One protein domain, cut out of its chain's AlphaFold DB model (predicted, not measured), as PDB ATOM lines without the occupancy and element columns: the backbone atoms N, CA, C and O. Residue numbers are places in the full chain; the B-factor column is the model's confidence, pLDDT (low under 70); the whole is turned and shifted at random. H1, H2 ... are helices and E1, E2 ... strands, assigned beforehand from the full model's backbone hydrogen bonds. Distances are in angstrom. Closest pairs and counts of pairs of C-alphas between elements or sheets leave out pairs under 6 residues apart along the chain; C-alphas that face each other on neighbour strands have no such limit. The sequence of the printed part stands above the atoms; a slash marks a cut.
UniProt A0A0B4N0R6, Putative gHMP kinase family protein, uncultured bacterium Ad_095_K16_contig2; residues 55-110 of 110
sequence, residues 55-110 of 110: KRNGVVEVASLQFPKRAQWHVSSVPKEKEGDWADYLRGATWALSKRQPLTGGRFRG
ATOM      1  N   LYS A  55     -14.785 -46.413 -19.145       85.50
ATOM      2  CA  LYS A  55     -14.791 -45.021 -18.658       85.50
ATOM      3  C   LYS A  55     -16.071 -44.300 -19.110       85.50
ATOM      4  O   LYS A  55     -16.497 -44.430 -20.259       85.50
ATOM      5  N   ARG A  56     -16.684 -43.513 -18.215       83.94
ATOM      6  CA  ARG A  56     -17.911 -42.726 -18.491       83.94
ATOM      7  C   ARG A  56     -17.649 -41.331 -19.072       83.94
ATOM      8  O   ARG A  56     -18.591 -40.620 -19.379       83.94
ATOM      9  N   ASN A  57     -16.387 -40.935 -19.207       86.69
ATOM     10  CA  ASN A  57     -15.987 -39.607 -19.682       86.69
ATOM     11  C   ASN A  57     -15.689 -39.562 -21.192       86.69
ATOM     12  O   ASN A  57     -15.108 -38.591 -21.656       86.69
ATOM     13  N   GLY A  58     -16.002 -40.629 -21.936       87.75
ATOM     14  CA  GLY A  58     -15.761 -40.710 -23.382       87.75
ATOM     15  C   GLY A  58     -14.290 -40.829 -23.802       87.75
ATOM     16  O   GLY A  58     -14.016 -40.946 -24.995       87.75
ATOM     17  N   VAL A  59     -13.338 -40.843 -22.864       92.56
ATOM     18  CA  VAL A  59     -11.916 -41.043 -23.171       92.56
ATOM     19  C   VAL A  59     -11.617 -42.533 -23.271       92.56
ATOM     20  O   VAL A  59     -11.852 -43.294 -22.330       92.56
ATOM     21  N   VAL A  60     -11.049 -42.935 -24.402       93.31
ATOM     22  CA  VAL A  60     -10.482 -44.264 -24.618       93.31
ATOM     23  C   VAL A  60      -8.974 -44.163 -24.457       93.31
ATOM     24  O   VAL A  60      -8.335 -43.317 -25.073       93.31
ATOM     25  N   GLU A  61      -8.407 -45.024 -23.619       94.06
ATOM     26  CA  GLU A  61      -6.965 -45.165 -23.438       94.06
ATOM     27  C   GLU A  61      -6.616 -46.643 -23.538       94.06
ATOM     28  O   GLU A  61      -7.271 -47.471 -22.901       94.06
ATOM     29  N   VAL A  62      -5.603 -46.969 -24.338       94.00
ATOM     30  CA  VAL A  62      -5.207 -48.352 -24.597       94.00
ATOM     31  C   VAL A  62      -3.691 -48.476 -24.578       94.00
ATOM     32  O   VAL A  62      -2.974 -47.701 -25.216       94.00
ATOM     33  N   ALA A  63      -3.208 -49.488 -23.867       94.69
ATOM     34  CA  ALA A  63      -1.822 -49.923 -23.880       94.69
ATOM     35  C   ALA A  63      -1.726 -51.306 -24.539       94.69
ATOM     36  O   ALA A  63      -2.540 -52.186 -24.263       94.69
ATOM     37  N   SER A  64      -0.724 -51.496 -25.395       93.50
ATOM     38  CA  SER A  64      -0.369 -52.811 -25.932       93.50
ATOM     39  C   SER A  64       0.892 -53.316 -25.243       93.50
ATOM     40  O   SER A  64       1.826 -52.556 -25.023       93.50
ATOM     41  N   LEU A  65       0.951 -54.615 -24.942       93.31
ATOM     42  CA  LEU A  65       2.162 -55.240 -24.399       93.31
ATOM     43  C   LEU A  65       3.250 -55.448 -25.467       93.31
ATOM     44  O   LEU A  65       4.392 -55.736 -25.130       93.31
ATOM     45  N   GLN A  66       2.900 -55.309 -26.749       92.31
ATOM     46  CA  GLN A  66       3.816 -55.490 -27.880       92.31
ATOM     47  C   GLN A  66       4.355 -54.162 -28.424       92.31
ATOM     48  O   GLN A  66       5.346 -54.162 -29.151       92.31
ATOM     49  N   PHE A  67       3.723 -53.035 -28.080       92.50
ATOM     50  CA  PHE A  67       4.104 -51.712 -28.564       92.50
ATOM     51  C   PHE A  67       4.278 -50.742 -27.388       92.50
ATOM     52  O   PHE A  67       3.366 -50.601 -26.579       92.50
ATOM     53  N   PRO A  68       5.407 -50.019 -27.297       83.56
ATOM     54  CA  PRO A  68       5.759 -49.245 -26.103       83.56
ATOM     55  C   PRO A  68       4.892 -47.994 -25.879       83.56
ATOM     56  O   PRO A  68       4.865 -47.448 -24.778       83.56
ATOM     57  N   LYS A  69       4.195 -47.505 -26.912       86.19
ATOM     58  CA  LYS A  69       3.417 -46.261 -26.860       86.19
ATOM     59  C   LYS A  69       1.945 -46.550 -26.560       86.19
ATOM     60  O   LYS A  69       1.296 -47.285 -27.306       86.19
ATOM     61  N   ARG A  70       1.413 -45.918 -25.506       91.06
ATOM     62  CA  ARG A  70      -0.034 -45.880 -25.230       91.06
ATOM     63  C   ARG A  70      -0.737 -44.982 -26.242       91.06
ATOM     64  O   ARG A  70      -0.204 -43.939 -26.622       91.06
ATOM     65  N   ALA A  71      -1.946 -45.365 -26.620       93.81
ATOM     66  CA  ALA A  71      -2.819 -44.564 -27.462       93.81
ATOM     67  C   ALA A  71      -3.993 -44.025 -26.644       93.81
ATOM     68  O   ALA A  71      -4.505 -44.706 -25.751       93.81
ATOM     69  N   GLN A  72      -4.425 -42.806 -26.958       94.31
ATOM     70  CA  GLN A  72      -5.557 -42.166 -26.304       94.31
ATOM     71  C   GLN A  72      -6.339 -41.327 -27.313       94.31
ATOM     72  O   GLN A  72      -5.747 -40.636 -28.137       94.31
ATOM     73  N   TRP A  73      -7.665 -41.391 -27.253       94.19
ATOM     74  CA  TRP A  73      -8.558 -40.542 -28.041       94.19
ATOM     75  C   TRP A  73      -9.898 -40.369 -27.326       94.19
ATOM     76  O   TRP A  73     -10.222 -41.094 -26.385       94.19
ATOM     77  N   HIS A  74     -10.700 -39.408 -27.777       93.44
ATOM     78  CA  HIS A  74     -12.077 -39.248 -27.317       93.44
ATOM     79  C   HIS A  74     -13.046 -39.881 -28.324       93.44
ATOM     80  O   HIS A  74     -12.870 -39.725 -29.532       93.44
ATOM     81  N   VAL A  75     -14.094 -40.565 -27.852       91.69
ATOM     82  CA  VAL A  75     -15.064 -41.273 -28.715       91.69
ATOM     83  C   VAL A  75     -15.783 -40.362 -29.716       91.69
ATOM     84  O   VAL A  75     -16.169 -40.823 -30.787       91.69
ATOM     85  N   SER A  76     -15.939 -39.071 -29.402       90.12
ATOM     86  CA  SER A  76     -16.540 -38.078 -30.311       90.12
ATOM     87  C   SER A  76     -15.543 -37.430 -31.276       90.12
ATOM     88  O   SER A  76     -15.955 -36.694 -32.166       90.12
ATOM     89  N   SER A  77     -14.245 -37.655 -31.076       91.06
ATOM     90  CA  SER A  77     -13.164 -36.939 -31.762       91.06
ATOM     91  C   SER A  77     -12.135 -37.924 -32.307       91.06
ATOM     92  O   SER A  77     -10.930 -37.731 -32.163       91.06
ATOM     93  N   VAL A  78     -12.620 -39.016 -32.905       92.69
ATOM     94  CA  VAL A  78     -11.762 -39.978 -33.597       92.69
ATOM     95  C   VAL A  78     -11.119 -39.278 -34.807       92.69
ATOM     96  O   VAL A  78     -11.857 -38.682 -35.602       92.69
ATOM     97  N   PRO A  79      -9.784 -39.332 -34.963       91.31
ATOM     98  CA  PRO A  79      -9.096 -38.834 -36.151       91.31
ATOM     99  C   PRO A  79      -9.743 -39.354 -37.440       91.31
ATOM    100  O   PRO A  79     -10.063 -40.538 -37.549       91.31
ATOM    101  N   LYS A  80      -9.971 -38.458 -38.408       88.50
ATOM    102  CA  LYS A  80     -10.542 -38.829 -39.717       88.50
ATOM    103  C   LYS A  80      -9.551 -39.627 -40.558       88.50
ATOM    104  O   LYS A  80      -9.946 -40.560 -41.247       88.50
ATOM    105  N   GLU A  81      -8.286 -39.238 -40.469       93.38
ATOM    106  CA  GLU A  81      -7.176 -39.911 -41.122       93.38
ATOM    107  C   GLU A  81      -6.487 -40.855 -40.140       93.38
ATOM    108  O   GLU A  81      -6.481 -40.623 -38.928       93.38
ATOM    109  N   LYS A  82      -5.887 -41.913 -40.683       92.75
ATOM    110  CA  LYS A  82      -5.049 -42.842 -39.922       92.75
ATOM    111  C   LYS A  82      -3.831 -42.113 -39.347       92.75
ATOM    112  O   LYS A  82      -3.179 -41.350 -40.058       92.75
ATOM    113  N   GLU A  83      -3.494 -42.382 -38.090       93.19
ATOM    114  CA  GLU A  83      -2.268 -41.838 -37.484       93.19
ATOM    115  C   GLU A  83      -1.026 -42.662 -37.863       93.19
ATOM    116  O   GLU A  83       0.102 -42.213 -37.672       93.19
ATOM    117  N   GLY A  84      -1.223 -43.849 -38.444       94.00
ATOM    118  CA  GLY A  84      -0.160 -44.740 -38.900       94.00
ATOM    119  C   GLY A  84       0.399 -45.647 -37.807       94.00
ATOM    120  O   GLY A  84       1.482 -46.202 -37.985       94.00
ATOM    121  N   ASP A  85      -0.312 -45.811 -36.689       94.38
ATOM    122  CA  ASP A  85       0.099 -46.685 -35.590       94.38
ATOM    123  C   ASP A  85      -0.902 -47.823 -35.332       94.38
ATOM    124  O   ASP A  85      -1.991 -47.899 -35.905       94.38
ATOM    125  N   TRP A  86      -0.512 -48.748 -34.456       94.50
ATOM    126  CA  TRP A  86      -1.298 -49.936 -34.132       94.50
ATOM    127  C   TRP A  86      -2.694 -49.617 -33.565       94.50
ATOM    128  O   TRP A  86      -3.579 -50.468 -33.622       94.50
ATOM    129  N   ALA A  87      -2.927 -48.424 -33.014       95.38
ATOM    130  CA  ALA A  87      -4.215 -48.060 -32.440       95.38
ATOM    131  C   ALA A  87      -5.245 -47.633 -33.499       95.38
ATOM    132  O   ALA A  87      -6.429 -47.512 -33.171       95.38
ATOM    133  N   ASP A  88      -4.850 -47.491 -34.772       95.69
ATOM    134  CA  ASP A  88      -5.778 -47.197 -35.871       95.69
ATOM    135  C   ASP A  88      -6.885 -48.251 -36.003       95.69
ATOM    136  O   ASP A  88      -8.022 -47.904 -36.322       95.69
ATOM    137  N   TYR A  89      -6.611 -49.516 -35.665       94.31
ATOM    138  CA  TYR A  89      -7.636 -50.565 -35.629       94.31
ATOM    139  C   TYR A  89      -8.752 -50.250 -34.616       94.31
ATOM    140  O   TYR A  89      -9.936 -50.415 -34.912       94.31
ATOM    141  N   LEU A  90      -8.393 -49.752 -33.428       94.50
ATOM    142  CA  LEU A  90      -9.346 -49.427 -32.363       94.50
ATOM    143  C   LEU A  90     -10.045 -48.084 -32.607       94.50
ATOM    144  O   LEU A  90     -11.241 -47.949 -32.329       94.50
ATOM    145  N   ARG A  91      -9.340 -47.106 -33.190       95.00
ATOM    146  CA  ARG A  91      -9.949 -45.862 -33.682       95.00
ATOM    147  C   ARG A  91     -10.980 -46.151 -34.770       95.00
ATOM    148  O   ARG A  91     -12.112 -45.688 -34.663       95.00
ATOM    149  N   GLY A  92     -10.642 -46.995 -35.745       94.69
ATOM    150  CA  GLY A  92     -11.558 -47.441 -36.795       94.69
ATOM    151  C   GLY A  92     -12.793 -48.154 -36.239       94.69
ATOM    152  O   GLY A  92     -13.911 -47.850 -36.651       94.69
ATOM    153  N   ALA A  93     -12.618 -49.027 -35.241       93.19
ATOM    154  CA  ALA A  93     -13.739 -49.660 -34.544       93.19
ATOM    155  C   ALA A  93     -14.630 -48.633 -33.823       93.19
ATOM    156  O   ALA A  93     -15.853 -48.676 -33.953       93.19
ATOM    157  N   THR A  94     -14.030 -47.664 -33.123       93.38
ATOM    158  CA  THR A  94     -14.761 -46.568 -32.460       93.38
ATOM    159  C   THR A  94     -15.559 -45.748 -33.478       93.38
ATOM    160  O   THR A  94     -16.736 -45.461 -33.261       93.38
ATOM    161  N   TRP A  95     -14.948 -45.411 -34.616       93.12
ATOM    162  CA  TRP A  95     -15.603 -44.698 -35.711       93.12
ATOM    163  C   TRP A  95     -16.762 -45.500 -36.316       93.12
ATOM    164  O   TRP A  95     -17.855 -44.969 -36.481       93.12
ATOM    165  N   ALA A  96     -16.566 -46.788 -36.601       92.31
ATOM    166  CA  ALA A  96     -17.609 -47.635 -37.173       92.31
ATOM    167  C   ALA A  96     -18.800 -47.807 -36.214       92.31
ATOM    168  O   ALA A  96     -19.956 -47.808 -36.643       92.31
ATOM    169  N   LEU A  97     -18.529 -47.916 -34.910       90.56
ATOM    170  CA  LEU A  97     -19.562 -48.004 -33.879       90.56
ATOM    171  C   LEU A  97     -20.330 -46.689 -33.710       90.56
ATOM    172  O   LEU A  97     -21.554 -46.728 -33.579       90.56
ATOM    173  N   SER A  98     -19.657 -45.536 -33.777       89.00
ATOM    174  CA  SER A  98     -20.317 -44.228 -33.639       89.00
ATOM    175  C   SER A  98     -21.304 -43.926 -34.771       89.00
ATOM    176  O   SER A  98     -22.247 -43.162 -34.583       89.00
ATOM    177  N   LYS A  99     -21.143 -44.570 -35.936       87.62
ATOM    178  CA  LYS A  99     -22.117 -44.514 -37.039       87.62
ATOM    179  C   LYS A  99     -23.407 -45.281 -36.762       87.62
ATOM    180  O   LYS A  99     -24.407 -45.008 -37.416       87.62
ATOM    181  N   ARG A 100     -23.389 -46.239 -35.831       86.00
ATOM    182  CA  ARG A 100     -24.557 -47.062 -35.485       86.00
ATOM    183  C   ARG A 100     -25.317 -46.517 -34.281       86.00
ATOM    184  O   ARG A 100     -26.534 -46.638 -34.241       86.00
ATOM    185  N   GLN A 101     -24.611 -45.931 -33.313       82.06
ATOM    186  CA  GLN A 101     -25.208 -45.385 -32.094       82.06
ATOM    187  C   GLN A 101     -24.329 -44.293 -31.461       82.06
ATOM    188  O   GLN A 101     -23.102 -44.365 -31.572       82.06
ATOM    189  N   PRO A 102     -24.919 -43.314 -30.745       78.75
ATOM    190  CA  PRO A 102     -24.152 -42.363 -29.948       78.75
ATOM    191  C   PRO A 102     -23.298 -43.078 -28.894       78.75
ATOM    192  O   PRO A 102     -23.807 -43.853 -28.084       78.75
ATOM    193  N   LEU A 103     -21.994 -42.797 -28.882       79.50
ATOM    194  CA  LEU A 103     -21.067 -43.329 -27.885       79.50
ATOM    195  C   LEU A 103     -20.941 -42.331 -26.730       79.50
ATOM    196  O   LEU A 103     -20.334 -41.275 -26.883       79.50
ATOM    197  N   THR A 104     -21.519 -42.657 -25.574       69.25
ATOM    198  CA  THR A 104     -21.489 -41.810 -24.362       69.25
ATOM    199  C   THR A 104     -20.503 -42.306 -23.300       69.25
ATOM    200  O   THR A 104     -20.242 -41.622 -22.316       69.25
ATOM    201  N   GLY A 105     -19.908 -43.481 -23.504       65.00
ATOM    202  CA  GLY A 105     -18.872 -44.057 -22.652       65.00
ATOM    203  C   GLY A 105     -18.249 -45.287 -23.308       65.00
ATOM    204  O   GLY A 105     -18.784 -45.813 -24.283       65.00
ATOM    205  N   GLY A 106     -17.133 -45.775 -22.764       55.22
ATOM    206  CA  GLY A 106     -16.431 -46.973 -23.249       55.22
ATOM    207  C   GLY A 106     -17.153 -48.293 -22.945       55.22
ATOM    208  O   GLY A 106     -16.496 -49.298 -22.700       55.22
ATOM    209  N   ARG A 107     -18.490 -48.290 -22.876       46.59
ATOM    210  CA  ARG A 107     -19.306 -49.458 -22.538       46.59
ATOM    211  C   ARG A 107     -20.044 -49.932 -23.783       46.59
ATOM    212  O   ARG A 107     -20.917 -49.234 -24.288       46.59
ATOM    213  N   PHE A 108     -19.718 -51.132 -24.241       41.09
ATOM    214  CA  PHE A 108     -20.526 -51.845 -25.221       41.09
ATOM    215  C   PHE A 108     -21.589 -52.646 -24.457       41.09
ATOM    216  O   PHE A 108     -21.246 -53.473 -23.614       41.09
ATOM    217  N   ARG A 109     -22.875 -52.374 -24.691       35.25
ATOM    218  CA  ARG A 109     -23.951 -53.317 -24.359       35.25
ATOM    219  C   ARG A 109     -24.299 -54.032 -25.660       35.25
ATOM    220  O   ARG A 109     -24.806 -53.383 -26.571       35.25
ATOM    221  N   GLY A 110     -23.899 -55.298 -25.753       29.36
ATOM    222  CA  GLY A 110     -24.384 -56.227 -26.774       29.36
ATOM    223  C   GLY A 110     -25.744 -56.780 -26.392       29.36
ATOM    224  O   GLY A 110     -26.049 -56.769 -25.176       29.36
TER     225      GLY A 110
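AT A GLANCE: This is residues 55 to 110 of the 110 residues of the protein "Putative gHMP kinase family protein" of uncultured bacterium Ad_095_K16_contig2 (UniProt A0A0B4N0R6). What is the shape? With little regular structure, it is a small hairpin of strands E1 and E2, with helix H1 over one face, nearer E2, a long loop, residues 75 to 87, leading from E2 to H1, and a tail, residues 99 to 110, with no named element. What is its make-up? The 56 printed residues run E1, E2, H1, with an antiparallel sheet E1 - E2; the class is mixed, with only 19 residues in named elements. It is compact, with a radius of gyration of the C-alphas of 11.3 A and spans of 31 by 23 by 19 A.

IN THESE COORDINATES: Where are the strands? E1 is residues 59 to 62, 10.0 A long, from C-alpha 59 at (-11.916, -41.043, -23.171); E2 is residues 71 to 74, 10.7 A. Where is the helix? H1 is residues 88 to 98, 15.0 A, ending at C-alpha 98 at (-20.317, -44.228, -33.639).

HOW THE PARTS SIT: How do the strands pair? The hairpin E1 and E2 is antiparallel at 164 degrees, with N 60 and O 73 within hydrogen-bond range at 2.8 A. And H1? Its closest C-alphas to E2 are Arg 91 and Trp 73, 7.9 A; E1 and H1 are apart. In H1 every O i to N i+4 pair is within hydrogen-bond range.

THE WHOLE: Which link is long? E2 to H1, 13 residues, is long. Is there a cut or low confidence? The printed part has no cut; residues 104 to 110 are under pLDDT 70.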